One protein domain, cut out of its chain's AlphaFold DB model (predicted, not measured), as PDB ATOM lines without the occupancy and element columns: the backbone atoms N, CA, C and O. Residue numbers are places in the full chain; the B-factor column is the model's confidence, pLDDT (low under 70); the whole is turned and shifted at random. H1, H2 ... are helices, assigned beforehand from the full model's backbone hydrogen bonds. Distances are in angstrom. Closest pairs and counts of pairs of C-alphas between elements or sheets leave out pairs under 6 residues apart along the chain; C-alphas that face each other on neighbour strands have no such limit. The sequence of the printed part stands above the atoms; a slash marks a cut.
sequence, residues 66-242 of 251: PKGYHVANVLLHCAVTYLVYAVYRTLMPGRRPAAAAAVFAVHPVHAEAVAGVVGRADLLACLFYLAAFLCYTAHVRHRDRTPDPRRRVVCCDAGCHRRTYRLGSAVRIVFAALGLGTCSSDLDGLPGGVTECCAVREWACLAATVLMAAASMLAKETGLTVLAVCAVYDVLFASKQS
ATOM      1  N   PRO A  66      -2.425  11.226   3.831       87.81
ATOM      2  CA  PRO A  66      -1.938   9.951   4.357       87.81
ATOM      3  C   PRO A  66      -1.615   8.927   3.265       87.81
ATOM      4  O   PRO A  66      -0.709   8.106   3.438       87.81
ATOM      5  N   LYS A  67      -2.306   8.980   2.116       89.88
ATOM      6  CA  LYS A  67      -2.087   8.040   1.006       89.88
ATOM      7  C   LYS A  67      -0.645   8.074   0.511       89.88
ATOM      8  O   LYS A  67      -0.047   7.013   0.328       89.88
ATOM      9  N   GLY A  68      -0.064   9.265   0.358       91.50
ATOM     10  CA  GLY A  68       1.328   9.419  -0.076       91.50
ATOM     11  C   GLY A  68       2.306   8.748   0.891       91.50
ATOM     12  O   GLY A  68       3.247   8.074   0.469       91.50
ATOM     13  N   TYR A  69       2.035   8.848   2.194       92.38
ATOM     14  CA  TYR A  69       2.875   8.236   3.217       92.38
ATOM     15  C   TYR A  69       2.817   6.706   3.205       92.38
ATOM     16  O   TYR A  69       3.866   6.061   3.308       92.38
ATOM     17  N   HIS A  70       1.621   6.132   3.041       93.06
ATOM     18  CA  HIS A  70       1.448   4.683   2.918       93.06
ATOM     19  C   HIS A  70       2.082   4.138   1.636       93.06
ATOM     20  O   HIS A  70       2.766   3.118   1.690       93.06
ATOM     21  N   VAL A  71       1.927   4.830   0.500       94.69
ATOM     22  CA  VAL A  71       2.567   4.437  -0.767       94.69
ATOM     23  C   VAL A  71       4.085   4.370  -0.605       94.69
ATOM     24  O   VAL A  71       4.696   3.370  -0.978       94.69
ATOM     25  N   ALA A  72       4.697   5.379   0.013       95.00
ATOM     26  CA  ALA A  72       6.133   5.367   0.279       95.00
ATOM     27  C   ALA A  72       6.562   4.197   1.188       95.00
ATOM     28  O   ALA A  72       7.587   3.571   0.919       95.00
ATOM     29  N   ASN A  73       5.775   3.843   2.210       95.56
ATOM     30  CA  ASN A  73       6.067   2.677   3.053       95.56
ATOM     31  C   ASN A  73       5.963   1.357   2.271       95.56
ATOM     32  O   ASN A  73       6.830   0.496   2.403       95.56
ATOM     33  N   VAL A  74       4.956   1.206   1.407       96.38
ATOM     34  CA  VAL A  74       4.823   0.023   0.542       96.38
ATOM     35  C   VAL A  74       6.006  -0.086  -0.425       96.38
ATOM     36  O   VAL A  74       6.585  -1.162  -0.558       96.38
ATOM     37  N   LEU A  75       6.426   1.018  -1.049       96.94
ATOM     38  CA  LEU A  75       7.595   1.036  -1.937       96.94
ATOM     39  C   LEU A  75       8.888   0.665  -1.197       96.94
ATOM     40  O   LEU A  75       9.687  -0.126  -1.709       96.94
ATOM     41  N   LEU A  76       9.078   1.178   0.022       97.19
ATOM     42  CA  LEU A  76      10.196   0.784   0.879       97.19
ATOM     43  C   LEU A  76      10.141  -0.710   1.220       97.19
ATOM     44  O   LEU A  76      11.163  -1.386   1.128       97.19
ATOM     45  N   HIS A  77       8.964  -1.254   1.536       97.50
ATOM     46  CA  HIS A  77       8.793  -2.688   1.799       97.50
ATOM     47  C   HIS A  77       9.116  -3.553   0.575       97.50
ATOM     48  O   HIS A  77       9.777  -4.587   0.701       97.50
ATOM     49  N   CYS A  78       8.735  -3.118  -0.629       97.38
ATOM     50  CA  CYS A  78       9.133  -3.783  -1.871       97.38
ATOM     51  C   CYS A  78      10.661  -3.787  -2.045       97.38
ATOM     52  O   CYS A  78      11.241  -4.819  -2.396       97.38
ATOM     53  N   ALA A  79      11.327  -2.664  -1.759       97.00
ATOM     54  CA  ALA A  79      12.783  -2.570  -1.825       97.00
ATOM     55  C   ALA A  79      13.466  -3.475  -0.783       97.00
ATOM     56  O   ALA A  79      14.377  -4.229  -1.131       97.00
ATOM     57  N   VAL A  80      12.985  -3.481   0.464       97.56
ATOM     58  CA  VAL A  80      13.459  -4.385   1.527       97.56
ATOM     59  C   VAL A  80      13.276  -5.847   1.116       97.56
ATOM     60  O   VAL A  80      14.222  -6.630   1.195       97.56
ATOM     61  N   THR A  81      12.108  -6.214   0.590       97.38
ATOM     62  CA  THR A  81      11.816  -7.570   0.099       97.38
ATOM     63  C   THR A  81      12.801  -8.003  -0.992       97.38
ATOM     64  O   THR A  81      13.305  -9.132  -0.986       97.38
ATOM     65  N   TYR A  82      13.135  -7.105  -1.920       96.50
ATOM     66  CA  TYR A  82      14.149  -7.372  -2.937       96.50
ATOM     67  C   TYR A  82      15.554  -7.567  -2.335       96.50
ATOM     68  O   TYR A  82      16.298  -8.455  -2.767       96.50
ATOM     69  N   LEU A  83      15.924  -6.792  -1.313       96.12
ATOM     70  CA  LEU A  83      17.195  -6.985  -0.610       96.12
ATOM     71  C   LEU A  83      17.224  -8.312   0.158       96.12
ATOM     72  O   LEU A  83      18.240  -9.007   0.112       96.12
ATOM     73  N   VAL A  84      16.112  -8.733   0.769       95.94
ATOM     74  CA  VAL A  84      15.972 -10.069   1.375       95.94
ATOM     75  C   VAL A  84      16.215 -11.156   0.329       95.94
ATOM     76  O   VAL A  84      17.029 -12.054   0.554       95.94
ATOM     77  N   TYR A  85      15.596 -11.050  -0.851       95.31
ATOM     78  CA  TYR A  85      15.876 -11.955  -1.971       95.31
ATOM     79  C   TYR A  85      17.376 -12.001  -2.317       95.31
ATOM     80  O   TYR A  85      17.936 -13.092  -2.483       95.31
ATOM     81  N   ALA A  86      18.044 -10.846  -2.388       93.75
ATOM     82  CA  ALA A  86      19.473 -10.755  -2.686       93.75
ATOM     83  C   ALA A  86      20.361 -11.374  -1.587       93.75
ATOM     84  O   ALA A  86      21.358 -12.035  -1.903       93.75
ATOM     85  N   VAL A  87      19.988 -11.229  -0.313       93.44
ATOM     86  CA  VAL A  87      20.675 -11.867   0.823       93.44
ATOM     87  C   VAL A  87      20.515 -13.384   0.764       93.44
ATOM     88  O   VAL A  87      21.517 -14.100   0.773       93.44
ATOM     89  N   TYR A  88      19.292 -13.892   0.589       93.25
ATOM     90  CA  TYR A  88      19.043 -15.333   0.446       93.25
ATOM     91  C   TYR A  88      19.807 -15.932  -0.733       93.25
ATOM     92  O   TYR A  88      20.392 -17.011  -0.626       93.25
ATOM     93  N   ARG A  89      19.858 -15.204  -1.850       90.44
ATOM     94  CA  ARG A  89      20.663 -15.564  -3.020       90.44
ATOM     95  C   ARG A  89      22.153 -15.689  -2.728       90.44
ATOM     96  O   ARG A  89      22.825 -16.492  -3.371       90.44
ATOM     97  N   THR A  90      22.655 -14.876  -1.807       87.31
ATOM     98  CA  THR A  90      24.070 -14.803  -1.439       87.31
ATOM     99  C   THR A  90      24.443 -15.901  -0.447       87.31
ATOM    100  O   THR A  90      25.498 -16.512  -0.610       87.31
ATOM    101  N   LEU A  91      23.580 -16.166   0.536       87.44
ATOM    102  CA  LEU A  91      23.830 -17.121   1.621       87.44
ATOM    103  C   LEU A  91      23.474 -18.571   1.263       87.44
ATOM    104  O   LEU A  91      24.105 -19.494   1.766       87.44
ATOM    105  N   MET A  92      22.469 -18.788   0.409       86.81
ATOM    106  CA  MET A  92      21.958 -20.122   0.066       86.81
ATOM    107  C   MET A  92      21.875 -20.339  -1.455       86.81
ATOM    108  O   MET A  92      20.774 -20.442  -2.015       86.81
ATOM    109  N   PRO A  93      23.021 -20.422  -2.158       80.19
ATOM    110  CA  PRO A  93      23.032 -20.732  -3.584       80.19
ATOM    111  C   PRO A  93      22.391 -22.110  -3.845       80.19
ATOM    112  O   PRO A  93      22.616 -23.059  -3.105       80.19
ATOM    113  N   GLY A  94      21.563 -22.216  -4.889       78.44
ATOM    114  CA  GLY A  94      20.886 -23.466  -5.278       78.44
ATOM    115  C   GLY A  94      19.519 -23.725  -4.625       78.44
ATOM    116  O   GLY A  94      18.819 -24.648  -5.035       78.44
ATOM    117  N   ARG A  95      19.090 -22.906  -3.655       89.00
ATOM    118  CA  ARG A  95      17.720 -22.944  -3.100       89.00
ATOM    119  C   ARG A  95      16.760 -22.036  -3.881       89.00
ATOM    120  O   ARG A  95      17.146 -21.431  -4.879       89.00
ATOM    121  N   ARG A  96      15.496 -21.948  -3.436       91.81
ATOM    122  CA  ARG A  96      14.437 -21.078  -3.994       91.81
ATOM    123  C   ARG A  96      14.354 -19.735  -3.231       91.81
ATOM    124  O   ARG A  96      13.439 -19.557  -2.430       91.81
ATOM    125  N   PRO A  97      15.267 -18.769  -3.456       91.38
ATOM    126  CA  PRO A  97      15.293 -17.478  -2.746       91.38
ATOM    127  C   PRO A  97      14.023 -16.645  -2.953       91.38
ATOM    128  O   PRO A  97      13.626 -15.902  -2.065       91.38
ATOM    129  N   ALA A  98      13.373 -16.777  -4.114       93.06
ATOM    130  CA  ALA A  98      12.140 -16.063  -4.425       93.06
ATOM    131  C   ALA A  98      10.988 -16.503  -3.513       93.06
ATOM    132  O   ALA A  98      10.203 -15.666  -3.094       93.06
ATOM    133  N   ALA A  99      10.929 -17.788  -3.146       94.69
ATOM    134  CA  ALA A  99       9.924 -18.283  -2.210       94.69
ATOM    135  C   ALA A  99      10.140 -17.700  -0.805       94.69
ATOM    136  O   ALA A  99       9.190 -17.238  -0.187       94.69
ATOM    137  N   ALA A 100      11.389 -17.647  -0.328       93.31
ATOM    138  CA  ALA A 100      11.710 -17.039   0.965       93.31
ATOM    139  C   ALA A 100      11.375 -15.538   1.000       93.31
ATOM    140  O   ALA A 100      10.779 -15.060   1.962       93.31
ATOM    141  N   ALA A 101      11.700 -14.804  -0.068       94.56
ATOM    142  CA  ALA A 101      11.353 -13.391  -0.185       94.56
ATOM    143  C   ALA A 101       9.837 -13.163  -0.304       94.56
ATOM    144  O   ALA A 101       9.329 -12.214   0.277       94.56
ATOM    145  N   ALA A 102       9.105 -14.039  -0.998       95.56
ATOM    146  CA  ALA A 102       7.646 -13.966  -1.074       95.56
ATOM    147  C   ALA A 102       6.996 -14.195   0.296       95.56
ATOM    148  O   ALA A 102       6.112 -13.434   0.674       95.56
ATOM    149  N   VAL A 103       7.477 -15.185   1.063       96.12
ATOM    150  CA  VAL A 103       7.030 -15.412   2.447       96.12
ATOM    151  C   VAL A 103       7.293 -14.175   3.300       96.12
ATOM    152  O   VAL A 103       6.386 -13.735   3.992       96.12
ATOM    153  N   PHE A 104       8.486 -13.578   3.207       95.94
ATOM    154  CA  PHE A 104       8.802 -12.322   3.895       95.94
ATOM    155  C   PHE A 104       7.844 -11.191   3.488       95.94
ATOM    156  O   PHE A 104       7.299 -10.511   4.347       95.94
ATOM    157  N   ALA A 105       7.582 -11.019   2.190       95.81
ATOM    158  CA  ALA A 105       6.754  -9.931   1.672       95.81
ATOM    159  C   ALA A 105       5.333  -9.926   2.253       95.81
ATOM    160  O   ALA A 105       4.799  -8.855   2.544       95.81
ATOM    161  N   VAL A 106       4.738 -11.112   2.416       95.94
ATOM    162  CA  VAL A 106       3.346 -11.287   2.865       95.94
ATOM    163  C   VAL A 106       3.226 -11.616   4.355       95.94
ATOM    164  O   VAL A 106       2.117 -11.823   4.844       95.94
ATOM    165  N   HIS A 107       4.343 -11.696   5.087       95.38
ATOM    166  CA  HIS A 107       4.315 -12.123   6.480       95.38
ATOM    167  C   HIS A 107       3.586 -11.083   7.354       95.38
ATOM    168  O   HIS A 107       4.003  -9.920   7.391       95.38
ATOM    169  N   PRO A 108       2.551 -11.473   8.127       92.81
ATOM    170  CA  PRO A 108       1.715 -10.529   8.876       92.81
ATOM    171  C   PRO A 108       2.474  -9.753   9.961       92.81
ATOM    172  O   PRO A 108       2.040  -8.676  10.353       92.81
ATOM    173  N   VAL A 109       3.642 -10.240  10.398       93.62
ATOM    174  CA  VAL A 109       4.530  -9.513  11.332       93.62
ATOM    175  C   VAL A 109       4.928  -8.121  10.825       93.62
ATOM    176  O   VAL A 109       5.215  -7.239  11.624       93.62
ATOM    177  N   HIS A 110       4.931  -7.900   9.506       92.19
ATOM    178  CA  HIS A 110       5.288  -6.607   8.920       92.19
ATOM    179  C   HIS A 110       4.101  -5.642   8.818       92.19
ATOM    180  O   HIS A 110       4.300  -4.491   8.436       92.19
ATOM    181  N   ALA A 111       2.881  -6.072   9.166       89.50
ATOM    182  CA  ALA A 111       1.683  -5.249   9.025       89.50
ATOM    183  C   ALA A 111       1.804  -3.928   9.796       89.50
ATOM    184  O   ALA A 111       1.496  -2.880   9.241       89.50
ATOM    185  N   GLU A 112       2.323  -3.950  11.024       86.12
ATOM    186  CA  GLU A 112       2.513  -2.733  11.821       86.12
ATOM    187  C   GLU A 112       3.553  -1.786  11.197       86.12
ATOM    188  O   GLU A 112       3.310  -0.584  11.088       86.12
ATOM    189  N   ALA A 113       4.674  -2.328  10.712       87.12
ATOM    190  CA  ALA A 113       5.750  -1.544  10.107       87.12
ATOM    191  C   ALA A 113       5.355  -0.915   8.756       87.12
ATOM    192  O   ALA A 113       5.828   0.169   8.418       87.12
ATOM    193  N   VAL A 114       4.500  -1.588   7.977       90.31
ATOM    194  CA  VAL A 114       4.090  -1.137   6.637       90.31
ATOM    195  C   VAL A 114       2.820  -0.290   6.691       90.31
ATOM    196  O   VAL A 114       2.772   0.779   6.077       90.31
ATOM    197  N   ALA A 115       1.797  -0.735   7.428       88.50
ATOM    198  CA  ALA A 115       0.534  -0.013   7.542       88.50
ATOM    199  C   ALA A 115       0.671   1.227   8.435       88.50
ATOM    200  O   ALA A 115       0.082   2.261   8.130       88.50
ATOM    201  N   GLY A 116       1.474   1.169   9.500       88.31
ATOM    202  CA  GLY A 116       1.759   2.328  10.336       88.31
ATOM    203  C   GLY A 116       2.702   3.298   9.629       88.31
ATOM    204  O   GLY A 116       3.843   2.954   9.330       88.31
ATOM    205  N   VAL A 117       2.277   4.548   9.411       88.62
ATOM    206  CA  VAL A 117       3.136   5.571   8.779       88.62
ATOM    207  C   VAL A 117       4.440   5.769   9.567       88.62
ATOM    208  O   VAL A 117       5.516   5.835   8.974       88.62
ATOM    209  N   VAL A 118       4.352   5.777  10.901       89.56
ATOM    210  CA  VAL A 118       5.496   5.899  11.824       89.56
ATOM    211  C   VAL A 118       6.481   4.723  11.697       89.56
ATOM    212  O   VAL A 118       7.676   4.897  11.937       89.56
ATOM    213  N   GLY A 119       6.021   3.559  11.218       91.25
ATOM    214  CA  GLY A 119       6.841   2.372  10.943       91.25
ATOM    215  C   GLY A 119       7.880   2.560   9.832       91.25
ATOM    216  O   GLY A 119       8.762   1.721   9.653       91.25
ATOM    217  N   ARG A 120       7.869   3.702   9.129       94.62
ATOM    218  CA  ARG A 120       8.891   4.056   8.135       94.62
ATOM    219  C   ARG A 120      10.320   3.990   8.682       94.62
ATOM    220  O   ARG A 120      11.231   3.634   7.934       94.62
ATOM    221  N   ALA A 121      10.518   4.293   9.967       95.00
ATOM    222  CA  ALA A 121      11.825   4.185  10.616       95.00
ATOM    223  C   ALA A 121      12.385   2.755  10.530       95.00
ATOM    224  O   ALA A 121      13.553   2.567  10.195       95.00
ATOM    225  N   ASP A 122      11.538   1.750  10.768       95.19
ATOM    226  CA  ASP A 122      11.900   0.334  10.684       95.19
ATOM    227  C   ASP A 122      12.212  -0.102   9.253       95.19
ATOM    228  O   ASP A 122      13.183  -0.821   9.022       95.19
ATOM    229  N   LEU A 123      11.432   0.375   8.280       96.56
ATOM    230  CA  LEU A 123      11.647   0.060   6.867       96.56
ATOM    231  C   LEU A 123      12.965   0.643   6.346       96.56
ATOM    232  O   LEU A 123      13.728  -0.065   5.689       96.56
ATOM    233  N   LEU A 124      13.261   1.909   6.664       97.19
ATOM    234  CA  LEU A 124      14.524   2.554   6.289       97.19
ATOM    235  C   LEU A 124      15.720   1.896   6.978       97.19
ATOM    236  O   LEU A 124      16.722   1.615   6.320       97.19
ATOM    237  N   ALA A 125      15.608   1.604   8.277       96.75
ATOM    238  CA  ALA A 125      16.652   0.888   8.997       96.75
ATOM    239  C   ALA A 125      16.902  -0.488   8.366       96.75
ATOM    240  O   ALA A 125      18.037  -0.799   8.020       96.75
ATOM    241  N   CYS A 126      15.857  -1.278   8.108       96.62
ATOM    242  CA  CYS A 126      15.991  -2.593   7.479       96.62
ATOM    243  C   CYS A 126      16.603  -2.514   6.066       96.62
ATOM    244  O   CYS A 126      17.470  -3.319   5.719       96.62
ATOM    245  N   LEU A 127      16.208  -1.520   5.265       97.25
ATOM    246  CA  LEU A 127      16.758  -1.286   3.929       97.25
ATOM    247  C   LEU A 127      18.278  -1.080   3.976       97.25
ATOM    248  O   LEU A 127      19.028  -1.801   3.312       97.25
ATOM    249  N   PHE A 128      18.737  -0.118   4.780       97.44
ATOM    250  CA  PHE A 128      20.160   0.189   4.902       97.44
ATOM    251  C   PHE A 128      20.939  -0.936   5.589       97.44
ATOM    252  O   PHE A 128      22.056  -1.245   5.178       97.44
ATOM    253  N   TYR A 129      20.331  -1.615   6.560       97.62
ATOM    254  CA  TYR A 129      20.892  -2.795   7.214       97.62
ATOM    255  C   TYR A 129      21.208  -3.908   6.204       97.62
ATOM    256  O   TYR A 129      22.331  -4.414   6.145       97.62
ATOM    257  N   LEU A 130      20.236  -4.290   5.370       96.75
ATOM    258  CA  LEU A 130      20.426  -5.352   4.381       96.75
ATOM    259  C   LEU A 130      21.415  -4.927   3.286       96.75
ATOM    260  O   LEU A 130      22.226  -5.743   2.841       96.75
ATOM    261  N   ALA A 131      21.390  -3.655   2.876       95.88
ATOM    262  CA  ALA A 131      22.363  -3.098   1.940       95.88
ATOM    263  C   ALA A 131      23.796  -3.143   2.501       95.88
ATOM    264  O   ALA A 131      24.712  -3.570   1.790       95.88
ATOM    265  N   ALA A 132      23.984  -2.773   3.773       96.25
ATOM    266  CA  ALA A 132      25.263  -2.861   4.472       96.25
ATOM    267  C   ALA A 132      25.761  -4.309   4.515       96.25
ATOM    268  O   ALA A 132      26.885  -4.585   4.096       96.25
ATOM    269  N   PHE A 133      24.906  -5.253   4.917       96.00
ATOM    270  CA  PHE A 133      25.265  -6.670   4.949       96.00
ATOM    271  C   PHE A 133      25.673  -7.199   3.563       96.00
ATOM    272  O   PHE A 133      26.688  -7.882   3.426       96.00
ATOM    273  N   LEU A 134      24.946  -6.844   2.499       94.19
ATOM    274  CA  LEU A 134      25.306  -7.239   1.132       94.19
ATOM    275  C   LEU A 134      26.652  -6.651   0.686       94.19
ATOM    276  O   LEU A 134      27.458  -7.376   0.098       94.19
ATOM    277  N   CYS A 135      26.926  -5.381   0.994       92.75
ATOM    278  CA  CYS A 135      28.233  -4.770   0.735       92.75
ATOM    279  C   CYS A 135      29.347  -5.477   1.520       92.75
ATOM    280  O   CYS A 135      30.412  -5.734   0.960       92.75
ATOM    281  N   TYR A 136      29.077  -5.897   2.757       93.44
ATOM    282  CA  TYR A 136      30.039  -6.633   3.571       93.44
ATOM    283  C   TYR A 136      30.343  -8.015   2.995       93.44
ATOM    284  O   TYR A 136      31.503  -8.399   2.853       93.44
ATOM    285  N   THR A 137      29.317  -8.761   2.569       90.88
ATOM    286  CA  THR A 137      29.542 -10.051   1.896       90.88
ATOM    287  C   THR A 137      30.345  -9.887   0.602       90.88
ATOM    288  O   THR A 137      31.134 -10.767   0.252       90.88
ATOM    289  N   ALA A 138      30.186  -8.760  -0.106       87.19
ATOM    290  CA  ALA A 138      31.014  -8.421  -1.258       87.19
ATOM    291  C   ALA A 138      32.457  -8.082  -0.846       87.19
ATOM    292  O   ALA A 138      33.382  -8.576  -1.490       87.19
ATOM    293  N   HIS A 139      32.656  -7.329   0.241       88.62
ATOM    294  CA  HIS A 139      33.974  -7.045   0.816       88.62
ATOM    295  C   HIS A 139      34.725  -8.335   1.172       88.62
ATOM    296  O   HIS A 139      35.830  -8.536   0.681       88.62
ATOM    297  N   VAL A 140      34.107  -9.259   1.917       87.56
ATOM    298  CA  VAL A 140      34.728 -10.547   2.290       87.56
ATOM    299  C   VAL A 140      35.155 -11.340   1.048       87.56
ATOM    300  O   VAL A 140      36.273 -11.844   0.974       87.56
ATOM    301  N   ARG A 141      34.307 -11.380   0.009       81.38
ATOM    302  CA  ARG A 141      34.641 -12.030  -1.273       81.38
ATOM    303  C   ARG A 141      35.814 -11.368  -1.997       81.38
ATOM    304  O   ARG A 141      36.485 -12.042  -2.776       81.38
ATOM    305  N   HIS A 142      36.014 -10.065  -1.808       77.50
ATOM    306  CA  HIS A 142      37.150  -9.329  -2.356       77.50
ATOM    307  C   HIS A 142      38.424  -9.572  -1.539       77.50
ATOM    308  O   HIS A 142      39.428  -9.944  -2.142       77.50
ATOM    309  N   ARG A 143      38.338  -9.504  -0.204       79.75
ATOM    310  CA  ARG A 143      39.423  -9.799   0.747       79.75
ATOM    311  C   ARG A 143      40.005 -11.204   0.570       79.75
ATOM    312  O   ARG A 143      41.212 -11.403   0.589       79.75
ATOM    313  N   ASP A 144      39.160 -12.211   0.352       71.06
ATOM    314  CA  ASP A 144      39.639 -13.593   0.182       71.06
ATOM    315  C   ASP A 144      40.384 -13.812  -1.152       71.06
ATOM    316  O   ASP A 144      41.110 -14.808  -1.318       71.06
ATOM    317  N   ARG A 145      40.198 -12.890  -2.109       64.62
ATOM    318  CA  ARG A 145      40.779 -12.925  -3.456       64.62
ATOM    319  C   ARG A 145      42.008 -12.035  -3.612       64.62
ATOM    320  O   ARG A 145      42.766 -12.299  -4.543       64.62
ATOM    321  N   THR A 146      42.221 -11.032  -2.757       58.06
ATOM    322  CA  THR A 146      43.457 -10.240  -2.751       58.06
ATOM    323  C   THR A 146      44.645 -11.163  -2.418       58.06
ATOM    324  O   THR A 146      44.636 -11.843  -1.387       58.06
ATOM    325  N   PRO A 147      45.645 -11.296  -3.312       54.59
ATOM    326  CA  PRO A 147      46.835 -12.096  -3.038       54.59
ATOM    327  C   PRO A 147      47.629 -11.493  -1.875       54.59
ATOM    328  O   PRO A 147      47.824 -10.284  -1.818       54.59
ATOM    329  N   ASP A 148      48.111 -12.340  -0.965       55.72
ATOM    330  CA  ASP A 148      49.073 -11.935   0.063       55.72
ATOM    331  C   ASP A 148      50.332 -11.360  -0.624       55.72
ATOM    332  O   ASP A 148      50.920 -12.067  -1.445       55.72
ATOM    333  N   PRO A 149      50.785 -10.130  -0.294       51.41
ATOM    334  CA  PRO A 149      52.003  -9.539  -0.859       51.41
ATOM    335  C   PRO A 149      53.248 -10.426  -0.704       51.41
ATOM    336  O   PRO A 149      54.201 -10.303  -1.471       51.41
ATOM    337  N   ARG A 150      53.250 -11.337   0.282       52.69
ATOM    338  CA  ARG A 150      54.333 -12.300   0.537       52.69
ATOM    339  C   ARG A 150      54.206 -13.596  -0.266       52.69
ATOM    340  O   ARG A 150      55.166 -14.365  -0.328       52.69
ATOM    341  N   ARG A 151      53.064 -13.860  -0.908       51.38
ATOM    342  CA  ARG A 151      52.853 -15.008  -1.801       51.38
ATOM    343  C   ARG A 151      52.743 -14.513  -3.239       51.38
ATOM    344  O   ARG A 151      51.717 -13.973  -3.637       51.38
ATOM    345  N   ARG A 152      53.777 -14.776  -4.050       41.41
ATOM    346  CA  ARG A 152      53.756 -14.607  -5.517       41.41
ATOM    347  C   ARG A 152      52.741 -15.559  -6.161       41.41
ATOM    348  O   ARG A 152      53.120 -16.540  -6.791       41.41
ATOM    349  N   VAL A 153      51.451 -15.300  -6.007       48.47
ATOM    350  CA  VAL A 153      50.433 -15.899  -6.868       48.47
ATOM    351  C   VAL A 153      49.975 -14.799  -7.798       48.47
ATOM    352  O   VAL A 153      49.139 -13.964  -7.469       48.47
ATOM    353  N   VAL A 154      50.623 -14.790  -8.954       46.19
ATOM    354  CA  VAL A 154      50.293 -13.962 -10.099       46.19
ATOM    355  C   VAL A 154      48.853 -14.295 -10.496       46.19
ATOM    356  O   VAL A 154      48.581 -15.371 -11.024       46.19
ATOM    357  N   CYS A 155      47.909 -13.392 -10.229       46.44
ATOM    358  CA  CYS A 155      46.572 -13.450 -10.817       46.44
ATOM    359  C   CYS A 155      46.640 -13.009 -12.289       46.44
ATOM    360  O   CYS A 155      45.984 -12.050 -12.687       46.44
ATOM    361  N   CYS A 156      47.452 -13.688 -13.099       41.53
ATOM    362  CA  CYS A 156      47.360 -13.578 -14.547       41.53
ATOM    363  C   CYS A 156      46.156 -14.407 -14.983       41.53
ATOM    364  O   CYS A 156      46.215 -15.629 -15.008       41.53
ATOM    365  N   ASP A 157      45.040 -13.734 -15.246       40.00
ATOM    366  CA  ASP A 157      44.546 -13.711 -16.620       40.00
ATOM    367  C   ASP A 157      43.433 -12.674 -16.800       40.00
ATOM    368  O   ASP A 157      42.436 -12.644 -16.069       40.00
ATOM    369  N   ALA A 158      43.576 -11.867 -17.854       46.28
ATOM    370  CA  ALA A 158      42.605 -10.877 -18.324       46.28
ATOM    371  C   ALA A 158      41.212 -11.483 -18.631       46.28
ATOM    372  O   ALA A 158      40.207 -10.773 -18.682       46.28
ATOM    373  N   GLY A 159      41.102 -12.814 -18.746       41.16
ATOM    374  CA  GLY A 159      39.832 -13.544 -18.861       41.16
ATOM    375  C   GLY A 159      38.972 -13.562 -17.584       41.16
ATOM    376  O   GLY A 159      37.757 -13.774 -17.658       41.16
ATOM    377  N   CYS A 160      39.552 -13.273 -16.413       44.94
ATOM    378  CA  CYS A 160      38.824 -13.128 -15.144       44.94
ATOM    379  C   CYS A 160      37.936 -11.860 -15.133       44.94
ATOM    380  O   CYS A 160      36.954 -11.780 -14.396       44.94
ATOM    381  N   HIS A 161      38.212 -10.885 -16.007       41.94
ATOM    382  CA  HIS A 161      37.575  -9.564 -16.025       41.94
ATOM    383  C   HIS A 161      36.054  -9.581 -16.300       41.94
ATOM    384  O   HIS A 161      35.333  -8.694 -15.844       41.94
ATOM    385  N   ARG A 162      35.509 -10.606 -16.984       42.22
ATOM    386  CA  ARG A 162      34.078 -10.634 -17.389       42.22
ATOM    387  C   ARG A 162      33.159 -11.595 -16.631       42.22
ATOM    388  O   ARG A 162      31.960 -11.323 -16.552       42.22
ATOM    389  N   ARG A 163      33.647 -12.723 -16.095       38.78
ATOM    390  CA  ARG A 163      32.769 -13.759 -15.490       38.78
ATOM    391  C   ARG A 163      32.722 -13.744 -13.960       38.78
ATOM    392  O   ARG A 163      31.711 -14.146 -13.393       38.78
ATOM    393  N   THR A 164      33.751 -13.238 -13.290       42.19
ATOM    394  CA  THR A 164      33.989 -13.452 -11.845       42.19
ATOM    395  C   THR A 164      33.690 -12.235 -10.960       42.19
ATOM    396  O   THR A 164      33.664 -12.355  -9.730       42.19
ATOM    397  N   TYR A 165      33.378 -11.085 -11.572       49.38
ATOM    398  CA  TYR A 165      33.123  -9.800 -10.902       49.38
ATOM    399  C   TYR A 165      31.667  -9.333 -10.960       49.38
ATOM    400  O   TYR A 165      31.401  -8.137 -10.848       49.38
ATOM    401  N   ARG A 166      30.702 -10.246 -11.119       57.88
ATOM    402  CA  ARG A 166      29.289  -9.872 -10.981       57.88
ATOM    403  C   ARG A 166      28.989  -9.580  -9.512       57.88
ATOM    404  O   ARG A 166      28.564 -10.463  -8.770       57.88
ATOM    405  N   LEU A 167      29.213  -8.329  -9.101       64.69
ATOM    406  CA  LEU A 167      28.523  -7.751  -7.954       64.69
ATOM    407  C   LEU A 167      27.032  -8.059  -8.138       64.69
ATOM    408  O   LEU A 167      26.494  -7.892  -9.240       64.69
ATOM    409  N   GLY A 168      26.378  -8.542  -7.081       74.38
ATOM    410  CA  GLY A 168      24.932  -8.737  -7.113       74.38
ATOM    411  C   GLY A 168      24.256  -7.437  -7.549       74.38
ATOM    412  O   GLY A 168      24.738  -6.351  -7.222       74.38
ATOM    413  N   SER A 169      23.156  -7.532  -8.294       82.00
ATOM    414  CA  SER A 169      22.406  -6.361  -8.771       82.00
ATOM    415  C   SER A 169      22.105  -5.366  -7.645       82.00
ATOM    416  O   SER A 169      22.219  -4.168  -7.860       82.00
ATOM    417  N   ALA A 170      21.831  -5.848  -6.428       81.94
ATOM    418  CA  ALA A 170      21.665  -5.018  -5.235       81.94
ATOM    419  C   ALA A 170      22.909  -4.175  -4.879       81.94
ATOM    420  O   ALA A 170      22.791  -2.972  -4.693       81.94
ATOM    421  N   VAL A 171      24.110  -4.763  -4.849       80.88
ATOM    422  CA  VAL A 171      25.342  -4.019  -4.515       80.88
ATOM    423  C   VAL A 171      25.669  -2.994  -5.604       80.88
ATOM    424  O   VAL A 171      26.116  -1.896  -5.300       80.88
ATOM    425  N   ARG A 172      25.380  -3.303  -6.878       83.75
ATOM    426  CA  ARG A 172      25.527  -2.335  -7.980       83.75
ATOM    427  C   ARG A 172      24.617  -1.124  -7.805       83.75
ATOM    428  O   ARG A 172      25.054  -0.015  -8.077       83.75
ATOM    429  N   ILE A 173      23.378  -1.340  -7.354       83.75
ATOM    430  CA  ILE A 173      22.434  -0.256  -7.058       83.75
ATOM    431  C   ILE A 173      22.979   0.618  -5.927       83.75
ATOM    432  O   ILE A 173      22.983   1.835  -6.065       83.75
ATOM    433  N   VAL A 174      23.501   0.017  -4.853       82.44
ATOM    434  CA  VAL A 174      24.110   0.768  -3.739       82.44
ATOM    435  C   VAL A 174      25.312   1.584  -4.214       82.44
ATOM    436  O   VAL A 174      25.427   2.758  -3.891       82.44
ATOM    437  N   PHE A 175      26.190   0.991  -5.021       82.31
ATOM    438  CA  PHE A 175      27.374   1.671  -5.546       82.31
ATOM    439  C   PHE A 175      26.993   2.839  -6.454       82.31
ATOM    440  O   PHE A 175      27.516   3.936  -6.287       82.31
ATOM    441  N   ALA A 176      26.020   2.628  -7.345       82.62
ATOM    442  CA  ALA A 176      25.469   3.690  -8.175       82.62
ATOM    443  C   ALA A 176      24.855   4.816  -7.325       82.62
ATOM    444  O   ALA A 176      25.113   5.984  -7.596       82.62
ATOM    445  N   ALA A 177      24.105   4.477  -6.271       82.00
ATOM    446  CA  ALA A 177      23.508   5.456  -5.360       82.00
ATOM    447  C   ALA A 177      24.554   6.257  -4.564       82.00
ATOM    448  O   ALA A 177      24.325   7.421  -4.256       82.00
ATOM    449  N   LEU A 178      25.706   5.654  -4.258       81.69
ATOM    450  CA  LEU A 178      26.827   6.312  -3.583       81.69
ATOM    451  C   LEU A 178      27.777   7.048  -4.544       81.69
ATOM    452  O   LEU A 178      28.777   7.601  -4.094       81.69
ATOM    453  N   GLY A 179      27.524   7.019  -5.859       75.06
ATOM    454  CA  GLY A 179      28.456   7.554  -6.858       75.06
ATOM    455  C   GLY A 179      29.790   6.796  -6.923       75.06
ATOM    456  O   GLY A 179      30.746   7.265  -7.537       75.06
ATOM    457  N   LEU A 180      29.868   5.613  -6.307       73.31
ATOM    458  CA  LEU A 180      31.030   4.739  -6.374       73.31
ATOM    459  C   LEU A 180      30.996   4.045  -7.737       73.31
ATOM    460  O   LEU A 180      30.272   3.069  -7.941       73.31
ATOM    461  N   GLY A 181      31.745   4.588  -8.697       59.09
ATOM    462  CA  GLY A 181      31.832   4.029 -10.042       59.09
ATOM    463  C   GLY A 181      32.159   2.534 -10.011       59.09
ATOM    464  O   GLY A 181      33.031   2.074  -9.268       59.09
ATOM    465  N   THR A 182      31.483   1.744 -10.848       56.91
ATOM    466  CA  THR A 182      31.959   0.398 -11.177       56.91
ATOM    467  C   THR A 182      33.162   0.583 -12.092       56.91
ATOM    468  O   THR A 182      32.973   0.682 -13.298       56.91
ATOM    469  N   CYS A 183      34.350   0.756 -11.503       49.59
ATOM    470  CA  CYS A 183      35.598   1.100 -12.191       49.59
ATOM    471  C   CYS A 183      35.680   0.411 -13.564       49.59
ATOM    472  O   CYS A 183      35.697  -0.822 -13.652       49.59
ATOM    473  N   SER A 184      35.596   1.225 -14.617       44.31
ATOM    474  CA  SER A 184      35.573   0.799 -16.008       44.31
ATOM    475  C   SER A 184      36.953   1.068 -16.594       44.31
ATOM    476  O   SER A 184      37.400   2.205 -16.568       44.31
ATOM    477  N   SER A 185      37.588   0.006 -17.084       46.88
ATOM    478  CA  SER A 185      38.460  -0.075 -18.271       46.88
ATOM    479  C   SER A 185      39.715   0.801 -18.434       46.88
ATOM    480  O   SER A 185      40.574   0.405 -19.211       46.88
ATOM    481  N   ASP A 186      39.884   1.930 -17.748       41.72
ATOM    482  CA  ASP A 186      40.911   2.919 -18.138       41.72
ATOM    483  C   ASP A 186      42.254   2.784 -17.392       41.72
ATOM    484  O   ASP A 186      43.172   3.573 -17.599       41.72
ATOM    485  N   LEU A 187      42.406   1.767 -16.537       46.97
ATOM    486  CA  LEU A 187      43.629   1.506 -15.756       46.97
ATOM    487  C   LEU A 187      44.507   0.373 -16.322       46.97
ATOM    488  O   LEU A 187      45.507   0.006 -15.704       46.97
ATOM    489  N   ASP A 188      44.189  -0.142 -17.514       48.88
ATOM    490  CA  ASP A 188      44.896  -1.267 -18.157       48.88
ATOM    491  C   ASP A 188      46.352  -0.943 -18.585       48.88
ATOM    492  O   ASP A 188      47.065  -1.821 -19.070       48.88
ATOM    493  N   GLY A 189      46.825   0.298 -18.394       46.81
ATOM    494  CA  GLY A 189      48.146   0.771 -18.837       46.81
ATOM    495  C   GLY A 189      49.263   0.841 -17.781       46.81
ATOM    496  O   GLY A 189      50.394   1.154 -18.148       46.81
ATOM    497  N   LEU A 190      48.997   0.582 -16.491       45.91
ATOM    498  CA  LEU A 190      50.001   0.733 -15.420       45.91
ATOM    499  C   LEU A 190      50.603  -0.609 -14.949       45.91
ATOM    500  O   LEU A 190      49.856  -1.545 -14.633       45.91
ATOM    501  N   PRO A 191      51.944  -0.716 -14.808       44.28
ATOM    502  CA  PRO A 191      52.581  -1.883 -14.201       44.28
ATOM    503  C   PRO A 191      52.198  -1.966 -12.711       44.28
ATOM    504  O   PRO A 191      52.716  -1.222 -11.888       44.28
ATOM    505  N   GLY A 192      51.259  -2.861 -12.375       54.12
ATOM    506  CA  GLY A 192      50.684  -3.010 -11.024       54.12
ATOM    507  C   GLY A 192      49.156  -2.850 -10.930       54.12
ATOM    508  O   GLY A 192      48.580  -3.116  -9.872       54.12
ATOM    509  N   GLY A 193      48.472  -2.498 -12.028       53.22
ATOM    510  CA  GLY A 193      47.056  -2.091 -12.007       53.22
ATOM    511  C   GLY A 193      46.050  -3.113 -11.447       53.22
ATOM    512  O   GLY A 193      45.036  -2.732 -10.862       53.22
ATOM    513  N   VAL A 194      46.323  -4.421 -11.542       55.12
ATOM    514  CA  VAL A 194      45.380  -5.471 -11.096       55.12
ATOM    515  C   VAL A 194      45.275  -5.554  -9.567       55.12
ATOM    516  O   VAL A 194      44.174  -5.707  -9.026       55.12
ATOM    517  N   THR A 195      46.401  -5.448  -8.856       58.59
ATOM    518  CA  THR A 195      46.441  -5.489  -7.382       58.59
ATOM    519  C   THR A 195      45.826  -4.238  -6.772       58.59
ATOM    520  O   THR A 195      45.077  -4.328  -5.799       58.59
ATOM    521  N   GLU A 196      46.071  -3.090  -7.397       61.19
ATOM    522  CA  GLU A 196      45.557  -1.797  -6.959       61.19
ATOM    523  C   GLU A 196      44.032  -1.716  -7.140       61.19
ATOM    524  O   GLU A 196      43.312  -1.388  -6.198       61.19
ATOM    525  N   CYS A 197      43.498  -2.178  -8.279       63.09
ATOM    526  CA  CYS A 197      42.050  -2.268  -8.505       63.09
ATOM    527  C   CYS A 197      41.332  -3.211  -7.523       63.09
ATOM    528  O   CYS A 197      40.200  -2.938  -7.105       63.09
ATOM    529  N   CYS A 198      41.957  -4.337  -7.156       64.31
ATOM    530  CA  CYS A 198      41.383  -5.262  -6.175       64.31
ATOM    531  C   CYS A 198      41.322  -4.635  -4.776       64.31
ATOM    532  O   CYS A 198      40.276  -4.724  -4.131       64.31
ATOM    533  N   ALA A 199      42.392  -3.958  -4.352       68.81
ATOM    534  CA  ALA A 199      42.444  -3.255  -3.074       68.81
ATOM    535  C   ALA A 199      41.429  -2.101  -3.021       68.81
ATOM    536  O   ALA A 199      40.638  -2.019  -2.083       68.81
ATOM    537  N   VAL A 200      41.364  -1.258  -4.057       73.81
ATOM    538  CA  VAL A 200      40.394  -0.150  -4.137       73.81
ATOM    539  C   VAL A 200      38.955  -0.657  -4.003       73.81
ATOM    540  O   VAL A 200      38.157  -0.078  -3.267       73.81
ATOM    541  N   ARG A 201      38.610  -1.776  -4.650       75.31
ATOM    542  CA  ARG A 201      37.266  -2.374  -4.537       75.31
ATOM    543  C   ARG A 201      36.979  -2.965  -3.165       75.31
ATOM    544  O   ARG A 201      35.838  -2.886  -2.709       75.31
ATOM    545  N   GLU A 202      37.974  -3.574  -2.532       81.81
ATOM    546  CA  GLU A 202      37.860  -4.096  -1.172       81.81
ATOM    547  C   GLU A 202      37.508  -2.973  -0.188       81.81
ATOM    548  O   GLU A 202      36.512  -3.084   0.537       81.81
ATOM    549  N   TRP A 203      38.266  -1.873  -0.236       83.81
ATOM    550  CA  TRP A 203      38.041  -0.684   0.586       83.81
ATOM    551  C   TRP A 203      36.731   0.026   0.239       83.81
ATOM    552  O   TRP A 203      36.015   0.436   1.146       83.81
ATOM    553  N   ALA A 204      36.351   0.098  -1.040       86.19
ATOM    554  CA  ALA A 204      35.071   0.678  -1.452       86.19
ATOM    555  C   ALA A 204      33.866  -0.116  -0.916       86.19
ATOM    556  O   ALA A 204      32.902   0.479  -0.439       86.19
ATOM    557  N   CYS A 205      33.914  -1.455  -0.941       87.81
ATOM    558  CA  CYS A 205      32.850  -2.287  -0.361       87.81
ATOM    559  C   CYS A 205      32.763  -2.115   1.163       87.81
ATOM    560  O   CYS A 205      31.662  -2.076   1.718       87.81
ATOM    561  N   LEU A 206      33.911  -2.007   1.837       90.75
ATOM    562  CA  LEU A 206      33.963  -1.776   3.279       90.75
ATOM    563  C   LEU A 206      33.420  -0.388   3.638       90.75
ATOM    564  O   LEU A 206      32.556  -0.278   4.504       90.75
ATOM    565  N   ALA A 207      33.846   0.654   2.922       91.69
ATOM    566  CA  ALA A 207      33.337   2.011   3.092       91.69
ATOM    567  C   ALA A 207      31.820   2.070   2.856       91.69
ATOM    568  O   ALA A 207      31.092   2.589   3.696       91.69
ATOM    569  N   ALA A 208      31.319   1.454   1.778       91.69
ATOM    570  CA  ALA A 208      29.882   1.355   1.519       91.69
ATOM    571  C   ALA A 208      29.137   0.624   2.650       91.69
ATOM    572  O   ALA A 208      28.056   1.051   3.046       91.69
ATOM    573  N   THR A 209      29.723  -0.437   3.216       94.12
ATOM    574  CA  THR A 209      29.159  -1.143   4.381       94.12
ATOM    575  C   THR A 209      29.010  -0.207   5.577       94.12
ATOM    576  O   THR A 209      27.934  -0.145   6.166       94.12
ATOM    577  N   VAL A 210      30.065   0.536   5.919       95.06
ATOM    578  CA  VAL A 210      30.066   1.467   7.058       95.06
ATOM    579  C   VAL A 210      29.078   2.612   6.833       95.06
ATOM    580  O   VAL A 210      28.309   2.935   7.735       95.06
ATOM    581  N   LEU A 211      29.035   3.178   5.623       94.62
ATOM    582  CA  LEU A 211      28.094   4.244   5.267       94.62
ATOM    583  C   LEU A 211      26.639   3.778   5.369       94.62
ATOM    584  O   LEU A 211      25.809   4.470   5.955       94.62
ATOM    585  N   MET A 212      26.323   2.593   4.843       95.25
ATOM    586  CA  MET A 212      24.980   2.022   4.958       95.25
ATOM    587  C   MET A 212      24.641   1.658   6.413       95.25
ATOM    588  O   MET A 212      23.519   1.890   6.849       95.25
ATOM    589  N   ALA A 213      25.596   1.162   7.206       96.12
ATOM    590  CA  ALA A 213      25.378   0.903   8.631       96.12
ATOM    591  C   ALA A 213      25.075   2.197   9.408       96.12
ATOM    592  O   ALA A 213      24.119   2.241  10.182       96.12
ATOM    593  N   ALA A 214      25.824   3.272   9.147       95.88
ATOM    594  CA  ALA A 214      25.574   4.585   9.737       95.88
ATOM    595  C   ALA A 214      24.204   5.145   9.315       95.88
ATOM    596  O   ALA A 214      23.445   5.619  10.160       95.88
ATOM    597  N   ALA A 215      23.832   5.017   8.037       96.44
ATOM    598  CA  ALA A 215      22.500   5.392   7.563       96.44
ATOM    599  C   ALA A 215      21.393   4.574   8.256       96.44
ATOM    600  O   ALA A 215      20.372   5.124   8.663       96.44
ATOM    601  N   SER A 216      21.611   3.274   8.477       96.69
ATOM    602  CA  SER A 216      20.680   2.446   9.247       96.69
ATOM    603  C   SER A 216      20.515   2.955  10.681       96.69
ATOM    604  O   SER A 216      19.385   2.999  11.161       96.69
ATOM    605  N   MET A 217      21.605   3.354  11.349       95.75
ATOM    606  CA  MET A 217      21.567   3.914  12.707       95.75
ATOM    607  C   MET A 217      20.809   5.242  12.775       95.75
ATOM    608  O   MET A 217      20.022   5.448  13.694       95.75
ATOM    609  N   LEU A 218      21.010   6.121  11.788       95.69
ATOM    610  CA  LEU A 218      20.310   7.408  11.696       95.69
ATOM    611  C   LEU A 218      18.814   7.260  11.366       95.69
ATOM    612  O   LEU A 218      18.046   8.210  11.535       95.69
ATOM    613  N   ALA A 219      18.389   6.095  10.872       95.00
ATOM    614  CA  ALA A 219      16.979   5.744  10.743       95.00
ATOM    615  C   ALA A 219      16.424   5.131  12.040       95.00
ATOM    616  O   ALA A 219      15.306   5.469  12.438       95.00
ATOM    617  N   LYS A 220      17.194   4.245  12.691       94.19
ATOM    618  CA  LYS A 220      16.853   3.610  13.969       94.19
ATOM    619  C   LYS A 220      18.100   3.073  14.676       94.19
ATOM    620  O   LYS A 220      18.917   2.380  14.074       94.19
ATOM    621  N   GLU A 221      18.182   3.281  15.984       90.38
ATOM    622  CA  GLU A 221      19.309   2.919  16.852       90.38
ATOM    623  C   GLU A 221      19.739   1.440  16.754       90.38
ATOM    624  O   GLU A 221      20.926   1.113  16.771       90.38
ATOM    625  N   THR A 222      18.776   0.539  16.549       90.50
ATOM    626  CA  THR A 222      19.016  -0.904  16.352       90.50
ATOM    627  C   THR A 222      19.845  -1.230  15.102       90.50
ATOM    628  O   THR A 222      20.398  -2.327  15.010       90.50
ATOM    629  N   GLY A 223      20.006  -0.284  14.169       87.81
ATOM    630  CA  GLY A 223      20.795  -0.440  12.947       87.81
ATOM    631  C   GLY A 223      22.265  -0.799  13.179       87.81
ATOM    632  O   GLY A 223      22.843  -1.530  12.376       87.81
ATOM    633  N   LEU A 224      22.854  -0.388  14.311       91.31
ATOM    634  CA  LEU A 224      24.250  -0.703  14.663       91.31
ATOM    635  C   LEU A 224      24.516  -2.218  14.722       91.31
ATOM    636  O   LEU A 224      25.630  -2.675  14.455       91.31
ATOM    637  N   THR A 225      23.484  -3.013  15.017       95.44
ATOM    638  CA  THR A 225      23.583  -4.478  15.119       95.44
ATOM    639  C   THR A 225      24.024  -5.152  13.817       95.44
ATOM    640  O   THR A 225      24.476  -6.299  13.853       95.44
ATOM    641  N   VAL A 226      23.981  -4.458  12.670       95.62
ATOM    642  CA  VAL A 226      24.509  -4.991  11.405       95.62
ATOM    643  C   VAL A 226      25.997  -5.303  11.491       95.62
ATOM    644  O   VAL A 226      26.436  -6.310  10.945       95.62
ATOM    645  N   LEU A 227      26.772  -4.507  12.232       93.62
ATOM    646  CA  LEU A 227      28.206  -4.744  12.399       93.62
ATOM    647  C   LEU A 227      28.466  -6.045  13.164       93.62
ATOM    648  O   LEU A 227      29.359  -6.807  12.796       93.62
ATOM    649  N   ALA A 228      27.641  -6.338  14.172       94.19
ATOM    650  CA  ALA A 228      27.702  -7.600  14.898       94.19
ATOM    651  C   ALA A 228      27.347  -8.786  13.987       94.19
ATOM    652  O   ALA A 228      28.047  -9.797  13.995       94.19
ATOM    653  N   VAL A 229      26.316  -8.657  13.145       94.69
ATOM    654  CA  VAL A 229      25.954  -9.706  12.176       94.69
ATOM    655  C   VAL A 229      27.038  -9.910  11.118       94.69
ATOM    656  O   VAL A 229      27.346 -11.053  10.782       94.69
ATOM    657  N   CYS A 230      27.676  -8.840  10.642       93.69
ATOM    658  CA  CYS A 230      28.842  -8.922   9.767       93.69
ATOM    659  C   CYS A 230      30.006  -9.663  10.447       93.69
ATOM    660  O   CYS A 230      30.565 -10.585   9.855       93.69
ATOM    661  N   ALA A 231      30.318  -9.343  11.706       91.44
ATOM    662  CA  ALA A 231      31.364 -10.032  12.466       91.44
ATOM    663  C   ALA A 231      31.058 -11.530  12.653       91.44
ATOM    664  O   ALA A 231      31.915 -12.378  12.407       91.44
ATOM    665  N   VAL A 232      29.817 -11.876  13.011       92.25
ATOM    666  CA  VAL A 232      29.372 -13.276  13.120       92.25
ATOM    667  C   VAL A 232      29.468 -13.991  11.770       92.25
ATOM    668  O   VAL A 232      29.927 -15.133  11.706       92.25
ATOM    669  N   TYR A 233      29.074 -13.328  10.679       90.81
ATOM    670  CA  TYR A 233      29.203 -13.877   9.331       90.81
ATOM    671  C   TYR A 233      30.666 -14.182   8.975       90.81
ATOM    672  O   TYR A 233      30.945 -15.256   8.438       90.81
ATOM    673  N   ASP A 234      31.602 -13.294   9.320       88.69
ATOM    674  CA  ASP A 234      33.037 -13.501   9.084       88.69
ATOM    675  C   ASP A 234      33.561 -14.729   9.847       88.69
ATOM    676  O   ASP A 234      34.184 -15.627   9.268       88.69
ATOM    677  N   VAL A 235      33.211 -14.830  11.134       87.06
ATOM    678  CA  VAL A 235      33.612 -15.945  12.003       87.06
ATOM    679  C   VAL A 235      33.055 -17.281  11.510       87.06
ATOM    680  O   VAL A 235      33.776 -18.277  11.510       87.06
ATOM    681  N   LEU A 236      31.792 -17.333  11.078       84.75
ATOM    682  CA  LEU A 236      31.129 -18.595  10.728       84.75
ATOM    683  C   LEU A 236      31.380 -19.053   9.290       84.75
ATOM    684  O   LEU A 236      31.494 -20.260   9.053       84.75
ATOM    685  N   PHE A 237      31.413 -18.124   8.333       77.62
ATOM    686  CA  PHE A 237      31.387 -18.448   6.904       77.62
ATOM    687  C   PHE A 237      32.676 -18.093   6.169       77.62
ATOM    688  O   PHE A 237      33.047 -18.826   5.248       77.62
ATOM    689  N   ALA A 238      33.365 -17.013   6.546       66.69
ATOM    690  CA  ALA A 238      34.610 -16.629   5.881       66.69
ATOM    691  C   ALA A 238      35.788 -17.487   6.364       66.69
ATOM    692  O   ALA A 238      36.541 -18.029   5.552       66.69
ATOM    693  N   SER A 239      35.885 -17.728   7.677       64.56
ATOM    694  CA  SER A 239      36.929 -18.588   8.260       64.56
ATOM    695  C   SER A 239      36.943 -20.002   7.652       64.56
ATOM    696  O   SER A 239      38.005 -20.558   7.371       64.56
ATOM    697  N   LYS A 240      35.757 -20.558   7.355       62.12
ATOM    698  CA  LYS A 240      35.568 -21.899   6.775       62.12
ATOM    699  C   LYS A 240      35.901 -22.006   5.288       62.12
ATOM    700  O   LYS A 240      36.035 -23.122   4.796       62.12
ATOM    701  N   GLN A 241      36.045 -20.896   4.565       57.47
ATOM    702  CA  GLN A 241      36.465 -20.906   3.155       57.47
ATOM    703  C   GLN A 241      37.997 -20.890   2.995       57.47
ATOM    704  O   GLN A 241      38.515 -21.320   1.964       57.47
ATOM    705  N   SER A 242      38.735 -20.508   4.043       49.91
ATOM    706  CA  SER A 242      40.206 -20.495   4.078       49.91
ATOM    707  C   SER A 242      40.956 -21.843   4.297       49.91
ATOM    708  O   SER A 242      42.143 -21.903   3.959       49.91
TER     709      SER A 242
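This is residues 66 to 242 of the 251 residues of an uncharacterized protein of Aphis glycines (UniProt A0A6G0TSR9). An elongated body of long helices has H4 in its core, with H1 along one side of it and the hairpin of H7 and H8 packed on another. H2 folds back on H1, short H6 packs crosswise on H4, and two long loops, residues 144 to 159 and 178 to 192, reach toward the end away from H3. The printed part has 177 residues with eight named helices, H1 to H8 along the chain, and no named strand: all helix. It is compact, with a radius of gyration of the C-alphas of 18.3 A and spans of 59 by 32 by 28 A.

H1, residues 66 to 91, runs 37.5 A from C-alpha 66 at (-1.938, 9.951, 4.357). H2 is residues 97 to 106 and H3 108 to 115. H4, residues 117 to 143, measures 40.2 A. H5 is residues 160 to 163 and H6 169 to 177. H7, residues 193 to 219, measures 38.5 A; H8, residues 221 to 241, measures 32.4 A, has a kink of 32 degrees near residue 235 and ends at C-alpha 241, (36.465, -20.906, 3.155).

H1 and H2 form a hairpin; the closest C-alphas, of Tyr 85 and Ala 101, are 5.1 A apart. H1 touches H3 with residues 70 to 77 alone, closest at the C-alphas of Asn 73 and Val 114, 5.6 A. H4, the hub, touches five helices. H1 and H4 run the same way at a shallow tilt of 24 degrees, closest at the C-alphas of Val 80 and Leu 127, 5.1 A. H3 and H4 touch only at the corner. H5 touches no helix. H6 touches residues 131 to 138 of H4 alone, about perpendicular at 75 degrees, closest at the C-alphas of Cys 135 and Val 171, 6.0 A. H4, H7 and H8 form an up and down bundle, each running against the one before; the closest C-alphas of H4 and H7, Ala 132 and Thr 209, are 4.3 A apart. Every O i to N i+4 pair is within hydrogen-bond range in H1, H2, H6 and H7, against 2 of 4 in H3, 21 of 23 in H4 and 10 of 17 in H8; H5 is too short for one.

The farthest C-alphas, of Pro 66 and Arg 152, are 61.7 A apart. The printed part has no cut; the links H4 to H5 and H6 to H7 are long. Model pLDDT is under 70 in residues 145 to 167, 181 to 199 and 238 to 242.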